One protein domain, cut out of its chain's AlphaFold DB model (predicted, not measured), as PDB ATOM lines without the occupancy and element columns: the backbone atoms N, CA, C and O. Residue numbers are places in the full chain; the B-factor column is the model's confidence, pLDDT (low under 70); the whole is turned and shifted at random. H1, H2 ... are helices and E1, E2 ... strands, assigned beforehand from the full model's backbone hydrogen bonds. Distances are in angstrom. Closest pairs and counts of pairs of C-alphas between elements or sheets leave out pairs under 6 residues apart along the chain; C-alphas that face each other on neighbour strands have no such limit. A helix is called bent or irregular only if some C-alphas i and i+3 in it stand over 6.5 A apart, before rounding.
ATOM      1  N   THR A 196      55.324 107.081  -8.474       83.00
ATOM      2  CA  THR A 196      53.871 107.040  -8.708       83.00
ATOM      3  C   THR A 196      53.115 106.883  -7.395       83.00
ATOM      4  O   THR A 196      52.086 107.527  -7.217       83.00
ATOM      5  N   LEU A 197      53.650 106.120  -6.435       79.50
ATOM      6  CA  LEU A 197      53.018 105.876  -5.138       79.50
ATOM      7  C   LEU A 197      52.712 107.168  -4.362       79.50
ATOM      8  O   LEU A 197      51.541 107.392  -4.055       79.50
ATOM      9  N   PRO A 198      53.681 108.058  -4.049       79.12
ATOM     10  CA  PRO A 198      53.378 109.302  -3.348       79.12
ATOM     11  C   PRO A 198      52.510 110.245  -4.188       79.12
ATOM     12  O   PRO A 198      51.677 110.954  -3.627       79.12
ATOM     13  N   VAL A 199      52.655 110.244  -5.518       81.69
ATOM     14  CA  VAL A 199      51.825 111.072  -6.403       81.69
ATOM     15  C   VAL A 199      50.364 110.633  -6.341       81.69
ATOM     16  O   VAL A 199      49.494 111.462  -6.088       81.69
ATOM     17  N   ILE A 200      50.082 109.339  -6.490       84.44
ATOM     18  CA  ILE A 200      48.730 108.782  -6.398       84.44
ATOM     19  C   ILE A 200      48.198 108.959  -4.972       84.44
ATOM     20  O   ILE A 200      47.082 109.443  -4.792       84.44
ATOM     21  N   ALA A 201      49.010 108.679  -3.952       75.88
ATOM     22  CA  ALA A 201      48.626 108.827  -2.551       75.88
ATOM     23  C   ALA A 201      48.329 110.276  -2.130       75.88
ATOM     24  O   ALA A 201      47.666 110.464  -1.114       75.88
ATOM     25  N   VAL A 202      48.780 111.295  -2.873       79.62
ATOM     26  CA  VAL A 202      48.417 112.708  -2.650       79.62
ATOM     27  C   VAL A 202      47.270 113.141  -3.562       79.62
ATOM     28  O   VAL A 202      46.289 113.715  -3.089       79.62
ATOM     29  N   LEU A 203      47.361 112.858  -4.862       80.06
ATOM     30  CA  LEU A 203      46.378 113.307  -5.848       80.06
ATOM     31  C   LEU A 203      45.014 112.654  -5.640       80.06
ATOM     32  O   LEU A 203      44.000 113.341  -5.746       80.06
ATOM     33  N   VAL A 204      44.970 111.364  -5.304       81.38
ATOM     34  CA  VAL A 204      43.709 110.655  -5.059       81.38
ATOM     35  C   VAL A 204      42.950 111.246  -3.869       81.38
ATOM     36  O   VAL A 204      41.780 111.573  -4.054       81.38
ATOM     37  N   PRO A 205      43.539 111.463  -2.675       73.94
ATOM     38  CA  PRO A 205      42.819 112.142  -1.600       73.94
ATOM     39  C   PRO A 205      42.402 113.570  -1.950       73.94
ATOM     40  O   PRO A 205      41.318 113.970  -1.540       73.94
ATOM     41  N   VAL A 206      43.191 114.328  -2.721       76.50
ATOM     42  CA  VAL A 206      42.775 115.665  -3.186       76.50
ATOM     43  C   VAL A 206      41.563 115.560  -4.114       76.50
ATOM     44  O   VAL A 206      40.583 116.274  -3.923       76.50
ATOM     45  N   LEU A 207      41.580 114.630  -5.070       76.94
ATOM     46  CA  LEU A 207      40.459 114.369  -5.972       76.94
ATOM     47  C   LEU A 207      39.220 113.902  -5.203       76.94
ATOM     48  O   LEU A 207      38.133 114.427  -5.413       76.94
ATOM     49  N   MET A 208      39.380 112.968  -4.268       73.12
ATOM     50  CA  MET A 208      38.296 112.511  -3.407       73.12
ATOM     51  C   MET A 208      37.768 113.630  -2.519       73.12
ATOM     52  O   MET A 208      36.559 113.720  -2.347       73.12
ATOM     53  N   ALA A 209      38.628 114.497  -1.986       69.75
ATOM     54  CA  ALA A 209      38.213 115.663  -1.221       69.75
ATOM     55  C   ALA A 209      37.427 116.638  -2.100       69.75
ATOM     56  O   ALA A 209      36.390 117.110  -1.658       69.75
ATOM     57  N   MET A 210      37.843 116.879  -3.348       71.75
ATOM     58  CA  MET A 210      37.097 117.706  -4.306       71.75
ATOM     59  C   MET A 210      35.749 117.084  -4.680       71.75
ATOM     60  O   MET A 210      34.740 117.782  -4.673       71.75
ATOM     61  N   VAL A 211      35.709 115.777  -4.953       69.56
ATOM     62  CA  VAL A 211      34.468 115.045  -5.238       69.56
ATOM     63  C   VAL A 211      33.551 115.089  -4.024       69.56
ATOM     64  O   VAL A 211      32.406 115.492  -4.151       69.56
ATOM     65  N   CYS A 212      34.044 114.769  -2.828       65.06
ATOM     66  CA  CYS A 212      33.267 114.847  -1.590       65.06
ATOM     67  C   CYS A 212      32.848 116.284  -1.257       65.06
ATOM     68  O   CYS A 212      31.770 116.494  -0.711       65.06
ATOM     69  N   TRP A 213      33.670 117.279  -1.584       63.69
ATOM     70  CA  TRP A 213      33.333 118.688  -1.425       63.69
ATOM     71  C   TRP A 213      32.194 119.081  -2.361       63.69
ATOM     72  O   TRP A 213      31.215 119.667  -1.911       63.69
ATOM     73  N   ALA A 214      32.284 118.706  -3.637       66.19
ATOM     74  CA  ALA A 214      31.252 118.957  -4.635       66.19
ATOM     75  C   ALA A 214      29.949 118.208  -4.319       66.19
ATOM     76  O   ALA A 214      28.864 118.754  -4.497       66.19
ATOM     77  N   TRP A 215      30.047 116.975  -3.818       61.44
ATOM     78  CA  TRP A 215      28.887 116.137  -3.525       61.44
ATOM     79  C   TRP A 215      28.249 116.435  -2.167       61.44
ATOM     80  O   TRP A 215      27.073 116.140  -1.968       61.44
ATOM     81  N   CYS A 216      29.018 116.967  -1.213       55.53
ATOM     82  CA  CYS A 216      28.595 117.064   0.183       55.53
ATOM     83  C   CYS A 216      28.972 118.390   0.874       55.53
ATOM     84  O   CYS A 216      29.102 118.418   2.097       55.53
ATOM     85  N   GLU A 217      29.191 119.479   0.131       59.28
ATOM     86  CA  GLU A 217      29.531 120.812   0.672       59.28
ATOM     87  C   GLU A 217      30.663 120.794   1.730       59.28
ATOM     88  O   GLU A 217      30.656 121.533   2.717       59.28
ATOM     89  N   GLY A 218      31.651 119.917   1.539       47.69
ATOM     90  CA  GLY A 218      32.992 120.089   2.097       47.69
ATOM     91  C   GLY A 218      33.363 119.448   3.433       47.69
ATOM     92  O   GLY A 218      34.554 119.363   3.717       47.69
ATOM     93  N   TRP A 219      32.415 118.955   4.239       47.50
ATOM     94  CA  TRP A 219      32.723 118.490   5.613       47.50
ATOM     95  C   TRP A 219      32.086 117.139   6.016       47.50
ATOM     96  O   TRP A 219      32.203 116.705   7.157       47.50
ATOM     97  N   LEU A 220      31.444 116.430   5.080       50.91
ATOM     98  CA  LEU A 220      30.512 115.308   5.335       50.91
ATOM     99  C   LEU A 220      31.100 113.891   5.324       50.91
ATOM    100  O   LEU A 220      30.361 112.910   5.356       50.91
ATOM    101  N   VAL A 221      32.420 113.748   5.237       51.66
ATOM    102  CA  VAL A 221      33.019 112.441   4.921       51.66
ATOM    103  C   VAL A 221      33.021 111.486   6.124       51.66
ATOM    104  O   VAL A 221      32.925 110.272   5.945       51.66
ATOM    105  N   VAL A 222      33.093 112.037   7.341       50.84
ATOM    106  CA  VAL A 222      33.414 111.291   8.573       50.84
ATOM    107  C   VAL A 222      32.279 111.284   9.607       50.84
ATOM    108  O   VAL A 222      32.257 110.465  10.528       50.84
ATOM    109  N   CYS A 223      31.303 112.169   9.455       49.84
ATOM    110  CA  CYS A 223      30.220 112.334  10.409       49.84
ATOM    111  C   CYS A 223      28.922 111.756   9.848       49.84
ATOM    112  O   CYS A 223      28.586 111.986   8.687       49.84
ATOM    113  N   VAL A 224      28.176 111.035  10.687       45.66
ATOM    114  CA  VAL A 224      26.791 110.686  10.368       45.66
ATOM    115  C   VAL A 224      25.960 111.921  10.719       45.66
ATOM    116  O   VAL A 224      26.022 112.336  11.881       45.66
ATOM    117  N   PRO A 225      25.177 112.525   9.810       42.22
ATOM    118  CA  PRO A 225      24.078 113.362  10.265       42.22
ATOM    119  C   PRO A 225      23.144 112.495  11.119       42.22
ATOM    120  O   PRO A 225      23.030 111.287  10.913       42.22
ATOM    121  N   VAL A 226      22.391 113.083  12.038       43.28
ATOM    122  CA  VAL A 226      21.311 112.378  12.753       43.28
ATOM    123  C   VAL A 226      20.117 112.084  11.792       43.28
ATOM    124  O   VAL A 226      18.956 112.065  12.173       43.28
ATOM    125  N   GLY A 227      20.393 111.800  10.512       41.22
ATOM    126  CA  GLY A 227      19.475 111.677   9.374       41.22
ATOM    127  C   GLY A 227      19.329 112.989   8.587       41.22
ATOM    128  O   GLY A 227      19.519 114.049   9.165       41.22
ATOM    129  N   PRO A 228      18.961 112.979   7.293       40.72
ATOM    130  CA  PRO A 228      18.687 114.178   6.488       40.72
ATOM    131  C   PRO A 228      17.359 114.838   6.882       40.72
ATOM    132  O   PRO A 228      17.182 116.051   6.737       40.72
ATOM    133  N   ALA A 229      16.431 114.040   7.417       44.31
ATOM    134  CA  ALA A 229      15.178 114.524   7.963       44.31
ATOM    135  C   ALA A 229      15.426 115.304   9.253       44.31
ATOM    136  O   ALA A 229      14.858 116.369   9.414       44.31
ATOM    137  N   TYR A 230      16.314 114.862  10.146       49.28
ATOM    138  CA  TYR A 230      16.393 115.453  11.480       49.28
ATOM    139  C   TYR A 230      16.830 116.925  11.474       49.28
ATOM    140  O   TYR A 230      16.075 117.715  12.015       49.28
ATOM    141  N   PRO A 231      17.903 117.373  10.792       49.06
ATOM    142  CA  PRO A 231      18.263 118.785  10.707       49.06
ATOM    143  C   PRO A 231      17.232 119.616   9.949       49.06
ATOM    144  O   PRO A 231      16.978 120.745  10.341       49.06
ATOM    145  N   ARG A 232      16.618 119.087   8.877       51.84
ATOM    146  CA  ARG A 232      15.564 119.802   8.133       51.84
ATOM    147  C   ARG A 232      14.289 119.944   8.965       51.84
ATOM    148  O   ARG A 232      13.688 121.012   8.969       51.84
ATOM    149  N   THR A 233      13.904 118.906   9.695       53.78
ATOM    150  CA  THR A 233      12.768 118.897  10.619       53.78
ATOM    151  C   THR A 233      13.062 119.754  11.850       53.78
ATOM    152  O   THR A 233      12.201 120.523  12.249       53.78
ATOM    153  N   LEU A 234      14.284 119.734  12.396       51.25
ATOM    154  CA  LEU A 234      14.702 120.612  13.496       51.25
ATOM    155  C   LEU A 234      14.802 122.077  13.052       51.25
ATOM    156  O   LEU A 234      14.450 122.959  13.823       51.25
ATOM    157  N   ALA A 235      15.268 122.348  11.828       56.72
ATOM    158  CA  ALA A 235      15.313 123.692  11.251       56.72
ATOM    159  C   ALA A 235      13.899 124.240  11.019       56.72
ATOM    160  O   ALA A 235      13.641 125.403  11.315       56.72
ATOM    161  N   LYS A 236      12.969 123.391  10.556       61.78
ATOM    162  CA  LYS A 236      11.537 123.719  10.496       61.78
ATOM    163  C   LYS A 236      10.934 123.923  11.892       61.78
ATOM    164  O   LYS A 236      10.143 124.840  12.066       61.78
ATOM    165  N   ALA A 237      11.328 123.117  12.879       55.19
ATOM    166  CA  ALA A 237      10.840 123.204  14.257       55.19
ATOM    167  C   ALA A 237      11.475 124.346  15.076       55.19
ATOM    168  O   ALA A 237      10.957 124.699  16.132       55.19
ATOM    169  N   ARG A 238      12.600 124.922  14.626       61.53
ATOM    170  CA  ARG A 238      13.310 126.021  15.302       61.53
ATOM    171  C   ARG A 238      13.701 127.132  14.315       61.53
ATOM    172  O   ARG A 238      14.892 127.307  14.033       61.53
ATOM    173  N   PRO A 239      12.723 127.905  13.809       55.41
ATOM    174  CA  PRO A 239      12.980 129.045  12.935       55.41
ATOM    175  C   PRO A 239      13.748 130.122  13.718       55.41
ATOM    176  O   PRO A 239      13.179 130.864  14.509       55.41
ATOM    177  N   GLY A 240      15.072 130.160  13.563       70.19
ATOM    178  CA  GLY A 240      15.958 131.083  14.285       70.19
ATOM    179  C   GLY A 240      17.307 130.478  14.672       70.19
ATOM    180  O   GLY A 240      18.271 131.210  14.885       70.19
ATOM    181  N   VAL A 241      17.420 129.146  14.701       63.06
ATOM    182  CA  VAL A 241      18.716 128.482  14.885       63.06
ATOM    183  C   VAL A 241      19.455 128.479  13.551       63.06
ATOM    184  O   VAL A 241      18.931 128.007  12.539       63.06
ATOM    185  N   ARG A 242      20.684 129.008  13.526       65.38
ATOM    186  CA  ARG A 242      21.487 129.009  12.299       65.38
ATOM    187  C   ARG A 242      21.787 127.568  11.903       65.38
ATOM    188  O   ARG A 242      22.119 126.731  12.739       65.38
ATOM    189  N   TRP A 243      21.736 127.290  10.604       59.28
ATOM    190  CA  TRP A 243      22.026 125.965  10.049       59.28
ATOM    191  C   TRP A 243      23.388 125.403  10.496       59.28
ATOM    192  O   TRP A 243      23.527 124.200  10.701       59.28
ATOM    193  N   ALA A 244      24.378 126.274  10.706       59.88
ATOM    194  CA  ALA A 244      25.688 125.906  11.240       59.88
ATOM    195  C   ALA A 244      25.621 125.346  12.678       59.88
ATOM    196  O   ALA A 244      26.292 124.363  12.982       59.88
ATOM    197  N   ASP A 245      24.763 125.913  13.531       57.75
ATOM    198  CA  ASP A 245      24.596 125.494  14.929       57.75
ATOM    199  C   ASP A 245      23.841 124.145  15.002       57.75
ATOM    200  O   ASP A 245      24.178 123.262  15.788       57.75
ATOM    201  N   LEU A 246      22.882 123.929  14.095       54.91
ATOM    202  CA  LEU A 246      22.182 122.649  13.891       54.91
ATOM    203  C   LEU A 246      23.102 121.528  13.388       54.91
ATOM    204  O   LEU A 246      22.975 120.376  13.813       54.91
ATOM    205  N   LYS A 247      24.044 121.869  12.500       52.03
ATOM    206  CA  LYS A 247      25.076 120.954  11.997       52.03
ATOM    207  C   LYS A 247      26.014 120.489  13.115       52.03
ATOM    208  O   LYS A 247      26.341 119.316  13.154       52.03
ATOM    209  N   ALA A 248      26.400 121.344  14.060       52.16
ATOM    210  CA  ALA A 248      27.296 120.933  15.147       52.16
ATOM    211  C   ALA A 248      26.663 119.899  16.107       52.16
ATOM    212  O   ALA A 248      27.359 119.035  16.631       52.16
ATOM    213  N   VAL A 249      25.343 119.961  16.316       47.97
ATOM    214  CA  VAL A 249      24.615 119.101  17.273       47.97
ATOM    215  C   VAL A 249      24.226 117.744  16.675       47.97
ATOM    216  O   VAL A 249      24.164 116.742  17.383       47.97
ATOM    217  N   CYS A 250      23.966 117.681  15.369       50.75
ATOM    218  CA  CYS A 250      23.430 116.476  14.728       50.75
ATOM    219  C   CYS A 250      24.513 115.529  14.186       50.75
ATOM    220  O   CYS A 250      24.203 114.728  13.313       50.75
ATOM    221  N   TRP A 251      25.783 115.690  14.563       56.72
ATOM    222  CA  TRP A 251      26.900 115.043  13.869       56.72
ATOM    223  C   TRP A 251      27.758 114.281  14.864       56.72
ATOM    224  O   TRP A 251      28.657 114.830  15.495       56.72
ATOM    225  N   VAL A 252      27.455 112.991  15.013       57.94
ATOM    226  CA  VAL A 252      28.211 112.092  15.888       57.94
ATOM    227  C   VAL A 252      29.230 111.337  15.032       57.94
ATOM    228  O   VAL A 252      28.856 110.763  14.000       57.94
ATOM    229  N   PRO A 253      30.521 111.319  15.414       64.31
ATOM    230  CA  PRO A 253      31.500 110.484  14.737       64.31
ATOM    231  C   PRO A 253      31.118 109.014  14.927       64.31
ATOM    232  O   PRO A 253      31.006 108.529  16.053       64.31
ATOM    233  N   SER A 254      30.922 108.293  13.823       74.56
ATOM    234  CA  SER A 254      30.716 106.844  13.855       74.56
ATOM    235  C   SER A 254      32.023 106.157  13.469       74.56
ATOM    236  O   SER A 254      32.483 106.347  12.336       74.56
ATOM    237  N   PRO A 255      32.616 105.323  14.348       83.06
ATOM    238  CA  PRO A 255      33.803 104.539  14.013       83.06
ATOM    239  C   PRO A 255      33.628 103.744  12.715       83.06
ATOM    240  O   PRO A 255      34.547 103.644  11.911       83.06
ATOM    241  N   ARG A 256      32.411 103.253  12.456       84.06
ATOM    242  CA  ARG A 256      32.064 102.530  11.230       84.06
ATOM    243  C   ARG A 256      32.173 103.404   9.974       84.06
ATOM    244  O   ARG A 256      32.715 102.947   8.974       84.06
ATOM    245  N   LEU A 257      31.690 104.650  10.011       80.56
ATOM    246  CA  LEU A 257      31.812 105.561   8.863       80.56
ATOM    247  C   LEU A 257      33.263 105.953   8.587       80.56
ATOM    248  O   LEU A 257      33.629 106.072   7.420       80.56
ATOM    249  N   ILE A 258      34.076 106.125   9.636       83.25
ATOM    250  CA  ILE A 258      35.523 106.342   9.491       83.25
ATOM    251  C   ILE A 258      36.142 105.162   8.741       83.25
ATOM    252  O   ILE A 258      36.858 105.361   7.765       83.25
ATOM    253  N   LEU A 259      35.823 103.933   9.154       89.75
ATOM    254  CA  LEU A 259      36.342 102.722   8.520       89.75
ATOM    255  C   LEU A 259      35.896 102.604   7.055       89.75
ATOM    256  O   LEU A 259      36.727 102.332   6.197       89.75
ATOM    257  N   TYR A 260      34.634 102.889   6.721       87.62
ATOM    258  CA  TYR A 260      34.211 102.916   5.314       87.62
ATOM    259  C   TYR A 260      34.878 104.010   4.494       87.62
ATOM    260  O   TYR A 260      35.207 103.772   3.334       87.62
ATOM    261  N   ALA A 261      35.090 105.193   5.071       84.75
ATOM    262  CA  ALA A 261      35.796 106.271   4.395       84.75
ATOM    263  C   ALA A 261      37.237 105.856   4.068       84.75
ATOM    264  O   ALA A 261      37.678 106.021   2.933       84.75
ATOM    265  N   LEU A 262      37.940 105.259   5.037       86.25
ATOM    266  CA  LEU A 262      39.297 104.744   4.857       86.25
ATOM    267  C   LEU A 262      39.348 103.591   3.849       86.25
ATOM    268  O   LEU A 262      40.227 103.582   2.993       86.25
ATOM    269  N   ALA A 263      38.393 102.659   3.901       91.31
ATOM    270  CA  ALA A 263      38.293 101.567   2.938       91.31
ATOM    271  C   ALA A 263      38.034 102.084   1.516       91.31
ATOM    272  O   ALA A 263      38.750 101.715   0.591       91.31
ATOM    273  N   THR A 264      37.058 102.982   1.347       88.94
ATOM    274  CA  THR A 264      36.743 103.620   0.058       88.94
ATOM    275  C   THR A 264      37.960 104.363  -0.484       88.94
ATOM    276  O   THR A 264      38.286 104.247  -1.657       88.94
ATOM    277  N   TRP A 265      38.671 105.095   0.373       86.44
ATOM    278  CA  TRP A 265      39.900 105.770  -0.022       86.44
ATOM    279  C   TRP A 265      40.973 104.784  -0.487       86.44
ATOM    280  O   TRP A 265      41.513 104.935  -1.580       86.44
ATOM    281  N   ALA A 266      41.233 103.742   0.302       89.00
ATOM    282  CA  ALA A 266      42.257 102.751   0.007       89.00
ATOM    283  C   ALA A 266      42.011 102.023  -1.320       89.00
ATOM    284  O   ALA A 266      42.937 101.880  -2.114       89.00
ATOM    285  N   ILE A 267      40.769 101.606  -1.589       91.69
ATOM    286  CA  ILE A 267      40.436 100.910  -2.840       91.69
ATOM    287  C   ILE A 267      40.462 101.846  -4.055       91.69
ATOM    288  O   ILE A 267      40.810 101.411  -5.146       91.69
ATOM    289  N   VAL A 268      40.156 103.141  -3.890       89.81
ATOM    290  CA  VAL A 268      40.317 104.123  -4.976       89.81
ATOM    291  C   VAL A 268      41.799 104.338  -5.283       89.81
ATOM    292  O   VAL A 268      42.171 104.323  -6.452       89.81
ATOM    293  N   VAL A 269      42.657 104.495  -4.267       87.50
ATOM    294  CA  VAL A 269      44.116 104.593  -4.466       87.50
ATOM    295  C   VAL A 269      44.633 103.368  -5.221       87.50
ATOM    296  O   VAL A 269      45.337 103.527  -6.213       87.50
ATOM    297  N   ASP A 270      44.227 102.173  -4.798       88.44
ATOM    298  CA  ASP A 270      44.582 100.903  -5.438       88.44
ATOM    299  C   ASP A 270      44.076 100.805  -6.888       88.44
ATOM    300  O   ASP A 270      44.825 100.414  -7.773       88.44
ATOM    301  N   LEU A 271      42.848 101.247  -7.190       90.88
ATOM    302  CA  LEU A 271      42.335 101.313  -8.566       90.88
ATOM    303  C   LEU A 271      43.191 102.212  -9.473       90.88
ATOM    304  O   LEU A 271      43.517 101.827 -10.597       90.88
ATOM    305  N   PHE A 272      43.550 103.411  -9.003       90.56
ATOM    306  CA  PHE A 272      44.395 104.331  -9.771       90.56
ATOM    307  C   PHE A 272      45.811 103.789  -9.953       90.56
ATOM    308  O   PHE A 272      46.365 103.894 -11.044       90.56
ATOM    309  N   GLU A 273      46.379 103.203  -8.904       86.69
ATOM    310  CA  GLU A 273      47.690 102.563  -8.940       86.69
ATOM    311  C   GLU A 273      47.701 101.402  -9.943       86.69
ATOM    312  O   GLU A 273      48.471 101.455 -10.905       86.69
ATOM    313  N   THR A 274      46.721 100.498  -9.858       87.62
ATOM    314  CA  THR A 274      46.517  99.395 -10.811       87.62
ATOM    315  C   THR A 274      46.475  99.876 -12.256       87.62
ATOM    316  O   THR A 274      47.121  99.308 -13.136       87.62
ATOM    317  N   PHE A 275      45.721 100.944 -12.518       91.31
ATOM    318  CA  PHE A 275      45.588 101.492 -13.862       91.31
ATOM    319  C   PHE A 275      46.889 102.129 -14.372       91.31
ATOM    320  O   PHE A 275      47.294 101.889 -15.511       91.31
ATOM    321  N   VAL A 276      47.558 102.939 -13.545       89.75
ATOM    322  CA  VAL A 276      48.811 103.612 -13.919       89.75
ATOM    323  C   VAL A 276      49.911 102.590 -14.194       89.75
ATOM    324  O   VAL A 276      50.610 102.707 -15.202       89.75
ATOM    325  N   HIS A 277      50.048 101.568 -13.352       85.31
ATOM    326  CA  HIS A 277      51.071 100.543 -13.536       85.31
ATOM    327  C   HIS A 277      50.781  99.636 -14.721       85.31
ATOM    328  O   HIS A 277      51.700  99.341 -15.482       85.31
ATOM    329  N   PHE A 278      49.516  99.316 -14.981       88.88
ATOM    330  CA  PHE A 278      49.131  98.662 -16.223       88.88
ATOM    331  C   PHE A 278      49.507  99.488 -17.467       88.88
ATOM    332  O   PHE A 278      50.060  98.953 -18.431       88.88
ATOM    333  N   ALA A 279      49.276 100.804 -17.448       90.38
ATOM    334  CA  ALA A 279      49.659 101.688 -18.552       90.38
ATOM    335  C   ALA A 279      51.185 101.755 -18.752       90.38
ATOM    336  O   ALA A 279      51.668 101.809 -19.884       90.38
ATOM    337  N   ILE A 280      51.963 101.725 -17.665       88.12
ATOM    338  CA  ILE A 280      53.428 101.646 -17.730       88.12
ATOM    339  C   ILE A 280      53.862 100.290 -18.307       88.12
ATOM    340  O   ILE A 280      54.664 100.258 -19.239       88.12
ATOM    341  N   ALA A 281      53.300  99.193 -17.796       85.50
ATOM    342  CA  ALA A 281      53.640  97.827 -18.182       85.50
ATOM    343  C   ALA A 281      53.343  97.547 -19.664       85.50
ATOM    344  O   ALA A 281      54.207  97.056 -20.388       85.50
ATOM    345  N   THR A 282      52.161  97.937 -20.147       87.69
ATOM    346  CA  THR A 282      51.757  97.777 -21.560       87.69
ATOM    347  C   THR A 282      52.610  98.596 -22.523       87.69
ATOM    348  O   THR A 282      52.802  98.194 -23.671       87.69
ATOM    349  N   ARG A 283      53.159  99.729 -22.069       88.12
ATOM    350  CA  ARG A 283      54.103 100.527 -22.857       88.12
ATOM    351  C   ARG A 283      55.473  99.856 -22.964       88.12
ATOM    352  O   ARG A 283      56.140 100.028 -23.980       88.12
ATOM    353  N   THR A 284      55.916  99.146 -21.924       84.69
ATOM    354  CA  THR A 284      57.227  98.477 -21.908       84.69
ATOM    355  C   THR A 284      57.211  97.105 -22.568       84.69
ATOM    356  O   THR A 284      58.190  96.735 -23.209       84.69
ATOM    357  N   ALA A 285      56.109  96.372 -22.431       86.06
ATOM    358  CA  ALA A 285      55.937  95.030 -22.958       86.06
ATOM    359  C   ALA A 285      54.482  94.874 -23.442       86.06
ATOM    360  O   ALA A 285      53.576  94.712 -22.619       86.06
ATOM    361  N   PRO A 286      54.221  94.982 -24.762       86.75
ATOM    362  CA  PRO A 286      52.876  94.851 -25.309       86.75
ATOM    363  C   PRO A 286      52.272  93.494 -24.944       86.75
ATOM    364  O   PRO A 286      52.810  92.448 -25.311       86.75
ATOM    365  N   LEU A 287      51.161  93.529 -24.213       87.44
ATOM    366  CA  LEU A 287      50.514  92.336 -23.676       87.44
ATOM    367  C   LEU A 287      49.769  91.538 -24.748       87.44
ATOM    368  O   LEU A 287      49.243  92.096 -25.716       87.44
ATOM    369  N   SER A 288      49.665  90.229 -24.521       88.44
ATOM    370  CA  SER A 288      48.733  89.353 -25.234       88.44
ATOM    371  C   SER A 288      47.269  89.675 -24.883       88.44
ATOM    372  O   SER A 288      46.980  90.358 -23.897       88.44
ATOM    373  N   ALA A 289      46.318  89.158 -25.673       88.62
ATOM    374  CA  ALA A 289      44.883  89.298 -25.393       88.62
ATOM    375  C   ALA A 289      44.494  88.748 -24.005       88.62
ATOM    376  O   ALA A 289      43.640  89.323 -23.322       88.62
ATOM    377  N   ASP A 290      45.165  87.685 -23.563       86.88
ATOM    378  CA  ASP A 290      44.962  87.090 -22.244       86.88
ATOM    379  C   ASP A 290      45.420  88.041 -21.135       86.88
ATOM    380  O   ASP A 290      44.681  88.263 -20.177       86.88
ATOM    381  N   GLY A 291      46.567  88.710 -21.310       85.56
ATOM    382  CA  GLY A 291      47.055  89.722 -20.368       85.56
ATOM    383  C   GLY A 291      46.069  90.882 -20.173       85.56
ATOM    384  O   GLY A 291      45.787  91.276 -19.040       85.56
ATOM    385  N   TYR A 292      45.466  91.386 -21.258       89.38
ATOM    386  CA  TYR A 292      44.396  92.391 -21.168       89.38
ATOM    387  C   TYR A 292      43.154  91.857 -20.446       89.38
ATOM    388  O   TYR A 292      42.554  92.571 -19.644       89.38
ATOM    389  N   THR A 293      42.761  90.611 -20.717       91.19
ATOM    390  CA  THR A 293      41.588  89.978 -20.093       91.19
ATOM    391  C   THR A 293      41.779  89.828 -18.584       91.19
ATOM    392  O   THR A 293      40.895  90.205 -17.812       91.19
ATOM    393  N   ILE A 294      42.954  89.352 -18.164       86.94
ATOM    394  CA  ILE A 294      43.350  89.233 -16.757       86.94
ATOM    395  C   ILE A 294      43.299  90.607 -16.079       86.94
ATOM    396  O   ILE A 294      42.668  90.750 -15.031       86.94
ATOM    397  N   PHE A 295      43.892  91.637 -16.694       89.88
ATOM    398  CA  PHE A 295      43.829  92.998 -16.165       89.88
ATOM    399  C   PHE A 295      42.385  93.477 -15.968       89.88
ATOM    400  O   PHE A 295      42.032  93.914 -14.874       89.88
ATOM    401  N   TRP A 296      41.532  93.375 -16.993       92.50
ATOM    402  CA  TRP A 296      40.152  93.858 -16.910       92.50
ATOM    403  C   TRP A 296      39.321  93.100 -15.880       92.50
ATOM    404  O   TRP A 296      38.494  93.717 -15.206       92.50
ATOM    405  N   PHE A 297      39.557  91.797 -15.718       91.06
ATOM    406  CA  PHE A 297      38.935  91.006 -14.661       91.06
ATOM    407  C   PHE A 297      39.296  91.555 -13.275       91.06
ATOM    408  O   PHE A 297      38.402  91.894 -12.499       91.06
ATOM    409  N   TRP A 298      40.588  91.715 -12.976       88.38
ATOM    410  CA  TRP A 298      41.049  92.194 -11.669       88.38
ATOM    411  C   TRP A 298      40.680  93.653 -11.404       88.38
ATOM    412  O   TRP A 298      40.227  93.999 -10.312       88.38
ATOM    413  N   PHE A 299      40.805  94.511 -12.415       91.50
ATOM    414  CA  PHE A 299      40.390  95.906 -12.338       91.50
ATOM    415  C   PHE A 299      38.877  96.022 -12.105       91.50
ATOM    416  O   PHE A 299      38.436  96.746 -11.213       91.50
ATOM    417  N   GLY A 300      38.071  95.251 -12.844       92.75
ATOM    418  CA  GLY A 300      36.622  95.166 -12.658       92.75
ATOM    419  C   GLY A 300      36.234  94.628 -11.280       92.75
ATOM    420  O   GLY A 300      35.339  95.171 -10.634       92.75
ATOM    421  N   PHE A 301      36.946  93.620 -10.774       91.75
ATOM    422  CA  PHE A 301      36.740  93.097  -9.427       91.75
ATOM    423  C   PHE A 301      36.981  94.167  -8.350       91.75
ATOM    424  O   PHE A 301      36.159  94.319  -7.444       91.75
ATOM    425  N   LYS A 302      38.029  94.993  -8.478       91.94
ATOM    426  CA  LYS A 302      38.277  96.127  -7.565       91.94
ATOM    427  C   LYS A 302      37.154  97.174  -7.603       91.94
ATOM    428  O   LYS A 302      36.801  97.719  -6.557       91.94
ATOM    429  N   TRP A 303      36.528  97.410  -8.759       94.25
ATOM    430  CA  TRP A 303      35.315  98.238  -8.842       94.25
ATOM    431  C   TRP A 303      34.137  97.632  -8.079       94.25
ATOM    432  O   TRP A 303      33.427  98.360  -7.387       94.25
ATOM    433  N   VAL A 304      33.943  96.312  -8.152       93.12
ATOM    434  CA  VAL A 304      32.918  95.622  -7.351       93.12
ATOM    435  C   VAL A 304      33.190  95.817  -5.858       93.12
ATOM    436  O   VAL A 304      32.279  96.207  -5.130       93.12
ATOM    437  N   LEU A 305      34.439  95.647  -5.406       92.81
ATOM    438  CA  LEU A 305      34.833  95.904  -4.013       92.81
ATOM    439  C   LEU A 305      34.555  97.356  -3.593       92.81
ATOM    440  O   LEU A 305      33.964  97.596  -2.539       92.81
ATOM    441  N   LEU A 306      34.904  98.329  -4.442       92.75
ATOM    442  CA  LEU A 306      34.581  99.736  -4.214       92.75
ATOM    443  C   LEU A 306      33.069  99.947  -4.054       92.75
ATOM    444  O   LEU A 306      32.648 100.613  -3.112       92.75
ATOM    445  N   LEU A 307      32.236  99.364  -4.916       90.19
ATOM    446  CA  LEU A 307      30.781  99.488  -4.803       90.19
ATOM    447  C   LEU A 307      30.242  98.829  -3.524       90.19
ATOM    448  O   LEU A 307      29.361  99.398  -2.872       90.19
ATOM    449  N   CYS A 308      30.803  97.686  -3.121       89.38
ATOM    450  CA  CYS A 308      30.437  96.988  -1.890       89.38
ATOM    451  C   CYS A 308      30.701  97.807  -0.619       89.38
ATOM    452  O   CYS A 308      30.023  97.570   0.379       89.38
ATOM    453  N   VAL A 309      31.630  98.771  -0.637       89.25
ATOM    454  CA  VAL A 309      31.839  99.709   0.481       89.25
ATOM    455  C   VAL A 309      31.146 101.053   0.275       89.25
ATOM    456  O   VAL A 309      30.508 101.561   1.198       89.25
ATOM    457  N   ALA A 310      31.237 101.630  -0.922       85.81
ATOM    458  CA  ALA A 310      30.783 102.987  -1.194       85.81
ATOM    459  C   ALA A 310      29.260 103.103  -1.085       85.81
ATOM    460  O   ALA A 310      28.763 104.104  -0.571       85.81
ATOM    461  N   LEU A 311      28.518 102.071  -1.507       83.06
ATOM    462  CA  LEU A 311      27.064 102.055  -1.379       83.06
ATOM    463  C   LEU A 311      26.642 102.002   0.101       83.06
ATOM    464  O   LEU A 311      25.965 102.938   0.532       83.06
ATOM    465  N   PRO A 312      27.057 101.016   0.932       81.19
ATOM    466  CA  PRO A 312      26.755 101.050   2.364       81.19
ATOM    467  C   PRO A 312      27.221 102.323   3.058       81.19
ATOM    468  O   PRO A 312      26.527 102.799   3.948       81.19
ATOM    469  N   TRP A 313      28.356 102.895   2.656       80.81
ATOM    470  CA  TRP A 313      28.850 104.156   3.200       80.81
ATOM    471  C   TRP A 313      27.923 105.334   2.905       80.81
ATOM    472  O   TRP A 313      27.580 106.074   3.827       80.81
ATOM    473  N   LEU A 314      27.486 105.481   1.651       75.75
ATOM    474  CA  LEU A 314      26.536 106.510   1.228       75.75
ATOM    475  C   LEU A 314      25.239 106.409   2.041       75.75
ATOM    476  O   LEU A 314      24.799 107.387   2.634       75.75
ATOM    477  N   TRP A 315      24.678 105.204   2.151       71.88
ATOM    478  CA  TRP A 315      23.439 104.972   2.897       71.88
ATOM    479  C   TRP A 315      23.609 105.116   4.409       71.88
ATOM    480  O   TRP A 315      22.721 105.636   5.083       71.88
ATOM    481  N   ALA A 316      24.750 104.694   4.957       68.31
ATOM    482  CA  ALA A 316      25.054 104.825   6.376       68.31
ATOM    483  C   ALA A 316      25.146 106.285   6.828       68.31
ATOM    484  O   ALA A 316      25.003 106.528   8.021       68.31
ATOM    485  N   ARG A 317      25.347 107.237   5.908       65.62
ATOM    486  CA  ARG A 317      25.227 108.673   6.190       65.62
ATOM    487  C   ARG A 317      23.772 109.118   6.278       65.62
ATOM    488  O   ARG A 317      23.447 109.933   7.123       65.62
ATOM    489  N   GLU A 318      22.885 108.578   5.453       62.31
ATOM    490  CA  GLU A 318      21.492 109.039   5.391       62.31
ATOM    491  C   GLU A 318      20.622 108.543   6.555       62.31
ATOM    492  O   GLU A 318      19.539 109.067   6.797       62.31
ATOM    493  N   ILE A 319      21.063 107.545   7.316       61.28
ATOM    494  CA  ILE A 319      20.262 106.999   8.415       61.28
ATOM    495  C   ILE A 319      21.088 107.093   9.709       61.28
ATOM    496  O   ILE A 319      22.213 106.594   9.754       61.28
ATOM    497  N   PRO A 320      20.560 107.692  10.792       60.00
ATOM    498  CA  PRO A 320      21.278 107.799  12.060       60.00
ATOM    499  C   PRO A 320      21.538 106.426  12.669       60.00
ATOM    500  O   PRO A 320      20.625 105.605  12.719       60.00
ATOM    501  N   GLU A 321      22.742 106.197  13.208       62.62
ATOM    502  CA  GLU A 321      23.190 104.901  13.757       62.62
ATOM    503  C   GLU A 321      22.220 104.302  14.795       62.62
ATOM    504  O   GLU A 321      22.059 103.083  14.860       62.62
ATOM    505  N   SER A 322      21.516 105.148  15.556       60.91
ATOM    506  CA  SER A 322      20.454 104.738  16.484       60.91
ATOM    507  C   SER A 322      19.325 103.968  15.796       60.91
ATOM    508  O   SER A 322      18.895 102.954  16.331       60.91
ATOM    509  N   ARG A 323      18.912 104.359  14.583       60.31
ATOM    510  CA  ARG A 323      17.881 103.643  13.819       60.31
ATOM    511  C   ARG A 323      18.372 102.318  13.235       60.31
ATOM    512  O   ARG A 323      17.606 101.368  13.220       60.31
ATOM    513  N   TRP A 324      19.648 102.198  12.852       59.75
ATOM    514  CA  TRP A 324      20.263 100.891  12.502       59.75
ATOM    515  C   TRP A 324      20.313  99.973  13.720       59.75
ATOM    516  O   TRP A 324      20.112  98.767  13.604       59.75
ATOM    517  N   ARG A 325      20.531 100.601  14.887       55.97
ATOM    518  CA  ARG A 325      20.243 100.103  16.233       55.97
ATOM    519  C   ARG A 325      18.969  99.263  16.230       55.97
ATOM    520  O   ARG A 325      18.960  98.107  16.649       55.97
ATOM    521  N   ASP A 326      17.908  99.893  15.725       55.47
ATOM    522  CA  ASP A 326      16.515  99.555  15.972       55.47
ATOM    523  C   ASP A 326      15.923  98.422  15.125       55.47
ATOM    524  O   ASP A 326      15.073  97.686  15.637       55.47
ATOM    525  N   TYR A 327      16.457  98.180  13.926       55.81
ATOM    526  CA  TYR A 327      16.052  97.089  13.033       55.81
ATOM    527  C   TYR A 327      16.508  95.706  13.549       55.81
ATOM    528  O   TYR A 327      17.544  95.165  13.153       55.81
ATOM    529  N   GLY A 328      15.731  95.115  14.463       50.56
ATOM    530  CA  GLY A 328      15.876  93.712  14.871       50.56
ATOM    531  C   GLY A 328      15.508  92.715  13.756       50.56
ATOM    532  O   GLY A 328      15.103  93.108  12.669       50.56
ATOM    533  N   TRP A 329      15.593  91.409  14.044       44.56
ATOM    534  CA  TRP A 329      15.230  90.299  13.130       44.56
ATOM    535  C   TRP A 329      13.768  90.297  12.651       44.56
ATOM    536  O   TRP A 329      13.401  89.535  11.757       44.56
ATOM    537  N   ASN A 330      12.919  91.138  13.241       42.22
ATOM    538  CA  ASN A 330      11.541  91.273  12.814       42.22
ATOM    539  C   ASN A 330      11.506  92.091  11.518       42.22
ATOM    540  O   ASN A 330      11.500  93.319  11.553       42.22
ATOM    541  N   PHE A 331      11.374  91.399  10.385       42.31
ATOM    542  CA  PHE A 331      10.995  91.943   9.070       42.31
ATOM    543  C   PHE A 331       9.669  92.748   9.068       42.31
ATOM    544  O   PHE A 331       9.216  93.197   8.022       42.31
ATOM    545  N   PHE A 345      18.695  96.036   3.155       59.78
ATOM    546  CA  PHE A 345      19.192  94.789   3.760       59.78
ATOM    547  C   PHE A 345      20.637  94.961   4.280       59.78
ATOM    548  O   PHE A 345      20.994  94.512   5.370       59.78
ATOM    549  N   TRP A 346      21.431  95.752   3.550       59.16
ATOM    550  CA  TRP A 346      22.775  96.227   3.903       59.16
ATOM    551  C   TRP A 346      22.821  97.154   5.130       59.16
ATOM    552  O   TRP A 346      23.908  97.504   5.591       59.16
ATOM    553  N   ALA A 347      21.669  97.539   5.687       57.38
ATOM    554  CA  ALA A 347      21.536  98.297   6.925       57.38
ATOM    555  C   ALA A 347      21.309  97.485   8.186       57.38
ATOM    556  O   ALA A 347      21.535  97.971   9.296       57.38
ATOM    557  N   HIS A 348      20.973  96.218   8.027       68.50
ATOM    558  CA  HIS A 348      20.812  95.346   9.167       68.50
ATOM    559  C   HIS A 348      22.168  94.981   9.769       68.50
ATOM    560  O   HIS A 348      23.213  94.985   9.101       68.50
ATOM    561  N   GLY A 349      22.135  94.605  11.048       73.25
ATOM    562  CA  GLY A 349      23.264  93.947  11.697       73.25
ATOM    563  C   GLY A 349      23.742  92.732  10.902       73.25
ATOM    564  O   GLY A 349      24.941  92.558  10.764       73.25
ATOM    565  N   PHE A 350      22.824  91.999  10.254       78.38
ATOM    566  CA  PHE A 350      23.121  90.852   9.385       78.38
ATOM    567  C   PHE A 350      24.166  91.140   8.296       78.38
ATOM    568  O   PHE A 350      24.954  90.262   7.961       78.38
ATOM    569  N   TRP A 351      24.242  92.369   7.781       84.25
ATOM    570  CA  TRP A 351      25.249  92.739   6.784       84.25
ATOM    571  C   TRP A 351      26.691  92.600   7.302       84.25
ATOM    572  O   TRP A 351      27.609  92.443   6.502       84.25
ATOM    573  N   SER A 352      26.915  92.547   8.623       88.19
ATOM    574  CA  SER A 352      28.231  92.195   9.175       88.19
ATOM    575  C   SER A 352      28.703  90.808   8.726       88.19
ATOM    576  O   SER A 352      29.904  90.593   8.597       88.19
ATOM    577  N   LEU A 353      27.776  89.876   8.469       88.25
ATOM    578  CA  LEU A 353      28.076  88.538   7.951       88.25
ATOM    579  C   LEU A 353      28.515  88.557   6.485       88.25
ATOM    580  O   LEU A 353      29.065  87.571   6.016       88.25
ATOM    581  N   VAL A 354      28.285  89.660   5.772       89.88
ATOM    582  CA  VAL A 354      28.813  89.890   4.423       89.88
ATOM    583  C   VAL A 354      30.126  90.664   4.509       89.88
ATOM    584  O   VAL A 354      31.104  90.277   3.881       89.88
ATOM    585  N   GLU A 355      30.186  91.713   5.334       91.88
ATOM    586  CA  GLU A 355      31.378  92.557   5.485       91.88
ATOM    587  C   GLU A 355      32.587  91.793   6.009       91.88
ATOM    588  O   GLU A 355      33.684  91.967   5.490       91.88
ATOM    589  N   ILE A 356      32.413  90.935   7.019       94.25
ATOM    590  CA  ILE A 356      33.540  90.203   7.602       94.25
ATOM    591  C   ILE A 356      34.169  89.259   6.561       94.25
ATOM    592  O   ILE A 356      35.368  89.409   6.318       94.25
ATOM    593  N   PRO A 357      33.422  88.354   5.889       93.69
ATOM    594  CA  PRO A 357      33.986  87.524   4.826       93.69
ATOM    595  C   PRO A 357      34.493  88.325   3.631       93.69
ATOM    596  O   PRO A 357      35.522  87.961   3.076       93.69
ATOM    597  N   LEU A 358      33.826  89.421   3.250       93.06
ATOM    598  CA  LEU A 358      34.296  90.289   2.169       93.06
ATOM    599  C   LEU A 358      35.665  90.888   2.502       93.06
ATOM    600  O   LEU A 358      36.570  90.833   1.675       93.06
ATOM    601  N   GLY A 359      35.831  91.434   3.709       92.44
ATOM    602  CA  GLY A 359      37.106  91.968   4.175       92.44
ATOM    603  C   GLY A 359      38.172  90.877   4.279       92.44
ATOM    604  O   GLY A 359      39.254  91.040   3.727       92.44
ATOM    605  N   LEU A 360      37.847  89.724   4.878       90.12
ATOM    606  CA  LEU A 360      38.768  88.587   4.999       90.12
ATOM    607  C   LEU A 360      39.212  88.042   3.634       90.12
ATOM    608  O   LEU A 360      40.402  87.873   3.401       90.12
ATOM    609  N   GLY A 361      38.276  87.833   2.708       87.50
ATOM    610  CA  GLY A 361      38.579  87.400   1.343       87.50
ATOM    611  C   GLY A 361      39.367  88.449   0.558       87.50
ATOM    612  O   GLY A 361      40.215  88.100  -0.255       87.50
ATOM    613  N   SER A 362      39.162  89.734   0.853       89.25
ATOM    614  CA  SER A 362      39.893  90.821   0.199       89.25
ATOM    615  C   SER A 362      41.366  90.917   0.626       89.25
ATOM    616  O   SER A 362      42.155  91.520  -0.098       89.25
ATOM    617  N   PHE A 363      41.769  90.296   1.747       82.81
ATOM    618  CA  PHE A 363      43.195  90.129   2.070       82.81
ATOM    619  C   PHE A 363      43.909  89.250   1.042       82.81
ATOM    620  O   PHE A 363      45.048  89.544   0.698       82.81
ATOM    621  N   LEU A 364      43.236  88.223   0.510       77.25
ATOM    622  CA  LEU A 364      43.831  87.278  -0.443       77.25
ATOM    623  C   LEU A 364      44.176  87.925  -1.789       77.25
ATOM    624  O   LEU A 364      45.009  87.411  -2.520       77.25
ATOM    625  N   VAL A 365      43.536  89.049  -2.114       78.38
ATOM    626  CA  VAL A 365      43.745  89.763  -3.381       78.38
ATOM    627  C   VAL A 365      44.569  91.042  -3.214       78.38
ATOM    628  O   VAL A 365      44.689  91.819  -4.157       78.38
ATOM    629  N   GLY A 366      45.076  91.315  -2.004       75.38
ATOM    630  CA  GLY A 366      45.879  92.510  -1.715       75.38
ATOM    631  C   GLY A 366      45.148  93.846  -1.914       75.38
ATOM    632  O   GLY A 366      45.801  94.879  -2.056       75.38
ATOM    633  N   ALA A 367      43.809  93.851  -1.929       82.62
ATOM    634  CA  ALA A 367      43.019  95.035  -2.267       82.62
ATOM    635  C   ALA A 367      43.303  96.207  -1.312       82.62
ATOM    636  O   ALA A 367      43.348  96.040  -0.090       82.62
ATOM    637  N   GLY A 368      43.467  97.415  -1.856       81.06
ATOM    638  CA  GLY A 368      43.641  98.635  -1.065       81.06
ATOM    639  C   GLY A 368      44.837  98.615  -0.109       81.06
ATOM    640  O   GLY A 368      44.722  99.176   0.982       81.06
ATOM    641  N   PHE A 369      45.938  97.930  -0.451       82.88
ATOM    642  CA  PHE A 369      47.142  97.811   0.394       82.88
ATOM    643  C   PHE A 369      46.831  97.341   1.827       82.88
ATOM    644  O   PHE A 369      47.351  97.874   2.807       82.88
ATOM    645  N   TYR A 370      45.889  96.405   1.953       84.06
ATOM    646  CA  TYR A 370      45.292  95.914   3.202       84.06
ATOM    647  C   TYR A 370      44.510  96.912   4.053       84.06
ATOM    648  O   TYR A 370      43.735  96.496   4.914       84.06
ATOM    649  N   VAL A 371      44.611  98.212   3.790       88.06
ATOM    650  CA  VAL A 371      43.789  99.210   4.476       88.06
ATOM    651  C   VAL A 371      42.313  98.951   4.179       88.06
ATOM    652  O   VAL A 371      41.500  98.991   5.103       88.06
ATOM    653  N   TYR A 372      41.970  98.608   2.931       92.81
ATOM    654  CA  TYR A 372      40.610  98.208   2.560       92.81
ATOM    655  C   TYR A 372      40.107  96.998   3.367       92.81
ATOM    656  O   TYR A 372      39.160  97.175   4.140       92.81
ATOM    657  N   PRO A 373      40.707  95.794   3.263       92.56
ATOM    658  CA  PRO A 373      40.181  94.622   3.945       92.56
ATOM    659  C   PRO A 373      40.192  94.777   5.470       92.56
ATOM    660  O   PRO A 373      39.194  94.442   6.103       92.56
ATOM    661  N   SER A 374      41.227  95.389   6.069       92.50
ATOM    662  CA  SER A 374      41.243  95.684   7.509       92.50
ATOM    663  C   SER A 374      40.069  96.567   7.921       92.50
ATOM    664  O   SER A 374      39.371  96.262   8.889       92.50
ATOM    665  N   CYS A 375      39.818  97.655   7.189       94.38
ATOM    666  CA  CYS A 375      38.745  98.578   7.529       94.38
ATOM    667  C   CYS A 375      37.360  97.946   7.350       94.38
ATOM    668  O   CYS A 375      36.497  98.145   8.202       94.38
ATOM    669  N   ILE A 376      37.148  97.152   6.297       95.31
ATOM    670  CA  ILE A 376      35.875  96.457   6.066       95.31
ATOM    671  C   ILE A 376      35.624  95.379   7.120       95.31
ATOM    672  O   ILE A 376      34.535  95.336   7.693       95.31
ATOM    673  N   THR A 377      36.629  94.562   7.446       95.12
ATOM    674  CA  THR A 377      36.508  93.555   8.508       95.12
ATOM    675  C   THR A 377      36.208  94.216   9.853       95.12
ATOM    676  O   THR A 377      35.278  93.803  10.544       95.12
ATOM    677  N   LEU A 378      36.929  95.285  10.214       95.06
ATOM    678  CA  LEU A 378      36.677  96.028  11.451       95.06
ATOM    679  C   LEU A 378      35.296  96.697  11.451       95.06
ATOM    680  O   LEU A 378      34.619  96.674  12.479       95.06
ATOM    681  N   ALA A 379      34.841  97.249  10.323       92.38
ATOM    682  CA  ALA A 379      33.509  97.841  10.209       92.38
ATOM    683  C   ALA A 379      32.417  96.787  10.438       92.38
ATOM    684  O   ALA A 379      31.470  97.037  11.192       92.38
ATOM    685  N   GLY A 380      32.606  95.590   9.874       92.38
ATOM    686  CA  GLY A 380      31.754  94.428  10.103       92.38
ATOM    687  C   GLY A 380      31.749  93.977  11.565       92.38
ATOM    688  O   GLY A 380      30.678  93.758  12.127       92.38
ATOM    689  N   ILE A 381      32.910  93.915  12.226       94.00
ATOM    690  CA  ILE A 381      33.011  93.571  13.656       94.00
ATOM    691  C   ILE A 381      32.302  94.616  14.523       94.00
ATOM    692  O   ILE A 381      31.505  94.254  15.387       94.00
ATOM    693  N   VAL A 382      32.537  95.911  14.290       89.62
ATOM    694  CA  VAL A 382      31.865  97.000  15.021       89.62
ATOM    695  C   VAL A 382      30.349  96.890  14.861       89.62
ATOM    696  O   VAL A 382      29.609  96.986  15.842       89.62
ATOM    697  N   ARG A 383      29.879  96.635  13.636       86.19
ATOM    698  CA  ARG A 383      28.462  96.419  13.336       86.19
ATOM    699  C   ARG A 383      27.906  95.196  14.073       86.19
ATOM    700  O   ARG A 383      26.845  95.308  14.684       86.19
ATOM    701  N   LEU A 384      28.625  94.074  14.069       87.81
ATOM    702  CA  LEU A 384      28.235  92.839  14.753       87.81
ATOM    703  C   LEU A 384      28.135  93.042  16.269       87.81
ATOM    704  O   LEU A 384      27.130  92.677  16.868       87.81
ATOM    705  N   VAL A 385      29.137  93.675  16.885       87.56
ATOM    706  CA  VAL A 385      29.155  93.977  18.327       87.56
ATOM    707  C   VAL A 385      28.005  94.907  18.711       87.56
ATOM    708  O   VAL A 385      27.324  94.673  19.709       87.56
ATOM    709  N   ASN A 386      27.755  95.953  17.918       79.94
ATOM    710  CA  ASN A 386      26.640  96.869  18.158       79.94
ATOM    711  C   ASN A 386      25.281  96.171  18.033       79.94
ATOM    712  O   ASN A 386      24.346  96.513  18.758       79.94
ATOM    713  N   TRP A 387      25.174  95.198  17.130       76.94
ATOM    714  CA  TRP A 387      23.960  94.419  16.928       76.94
ATOM    715  C   TRP A 387      23.711  93.414  18.063       76.94
ATOM    716  O   TRP A 387      22.592  93.340  18.568       76.94
ATOM    717  N   THR A 388      24.739  92.697  18.526       80.88
ATOM    718  CA  THR A 388      24.606  91.668  19.575       80.88
ATOM    719  C   THR A 388      24.431  92.252  20.974       80.88
ATOM    720  O   THR A 388      23.626  91.741  21.749       80.88
ATOM    721  N   ARG A 389      25.085  93.379  21.293       75.44
ATOM    722  CA  ARG A 389      24.932  94.075  22.590       75.44
ATOM    723  C   ARG A 389      23.526  94.630  22.847       75.44
ATOM    724  O   ARG A 389      23.250  95.108  23.945       75.44
ATOM    725  N   ARG A 390      22.637  94.618  21.850       60.84
ATOM    726  CA  ARG A 390      21.259  95.106  21.981       60.84
ATOM    727  C   ARG A 390      20.286  94.055  22.518       60.84
ATOM    728  O   ARG A 390      19.170  94.425  22.867       60.84
TER     729      ARG A 390
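This is residues 196 to 331 and 345 to 390 of the 426 residues of an uncharacterized protein of Gammaproteobacteria bacterium (UniProt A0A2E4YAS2). Two helical hairpins, the long H4-H5 and the shorter H7-H8, make an up-and-down bundle, in which H8 packs on H4; H1 crosses H4 obliquely. Near the end where H4 begins and H5 ends lie the two short strands E1 and E2, with the small helices H2 and H3 beyond them and H6 close to the last turns of H8. The printed part has 182 residues and is mostly helix, in the order H1 E1 H2 H3 E2 H4 H5 H6 H7 H8; E1 and E2 form an antiparallel sheet. It is only just loose, close to compact, with a radius of gyration of the C-alphas of 19.2 A, and elongated, spanning 65 by 37 by 23 A.

H1, residues 196 to 216, touches residues 265 to 273 of H4, residues 255 to 284, at a steep tilt of 49 degrees, opposite ways; the closest C-alphas are those of Val 204 and Val 269, 6.1 A. E1, residues 223 to 225, and E2, residues 251 to 253, are antiparallel neighbours, with N 224 and O 252 3.4 A apart, within hydrogen-bond range. H2, residues 229 to 237, touches H3, residues 243 to 249, with the C-alphas of Pro 231 and Leu 246 closest at 6.4 A. H4 is the hub, touching H1, H5 and H8. H4 and H5, residues 289 to 318, form a hairpin at a shallow tilt of 19 degrees, closest at the C-alphas of Tyr 260 and Trp 313, 5.9 A. H6, residues 321 to 326, is close to but not clearly touching H8, residues 367 to 388, with the C-alphas of Arg 325 and Trp 387 closest at 6.8 A. H7, residues 349 to 363, and H8 form a hairpin at a shallow tilt of 23 degrees, closest at the C-alphas of Gly 359 and Pro 373, 4.1 A. H8 touches H4 at a shallow tilt of 20 degrees, opposite ways, closest at the C-alphas of Ala 263 and Tyr 372, 4.1 A. Every O i to N i+4 pair is within hydrogen-bond range in H2, H4 and H6, against 16 of 17 in H1, 2 of 3 in H3, 24 of 26 in H5, 8 of 11 in H7 and 16 of 18 in H8.

H1 begins at C-alpha 196, (53.871, 107.040, -8.708), and is 28.6 A long. H4 begins at C-alpha 255, (33.803, 104.539, 14.013), and is 43.3 A long; H5 is 43.4 A. H7 is 22.5 A long. H8, 28.8 A, ends at C-alpha 388, (24.606, 91.668, 19.575), and is only just irregular: C-alphas 369 and 372 are 6.9 A apart.

The two C-alphas farthest apart are those of Gly 240 and Ser 288, 66.2 A. Residues 332 to 344 are not printed; C-alphas 331 and 345 are 10.2 A apart across this cut, in the link from H6 to H7. Of the links printed whole, none is long. Mean pLDDT of the printed part is 75.5; 64 residues are under 70, among them 211 to 239, 241 to 253 and 316 to 331.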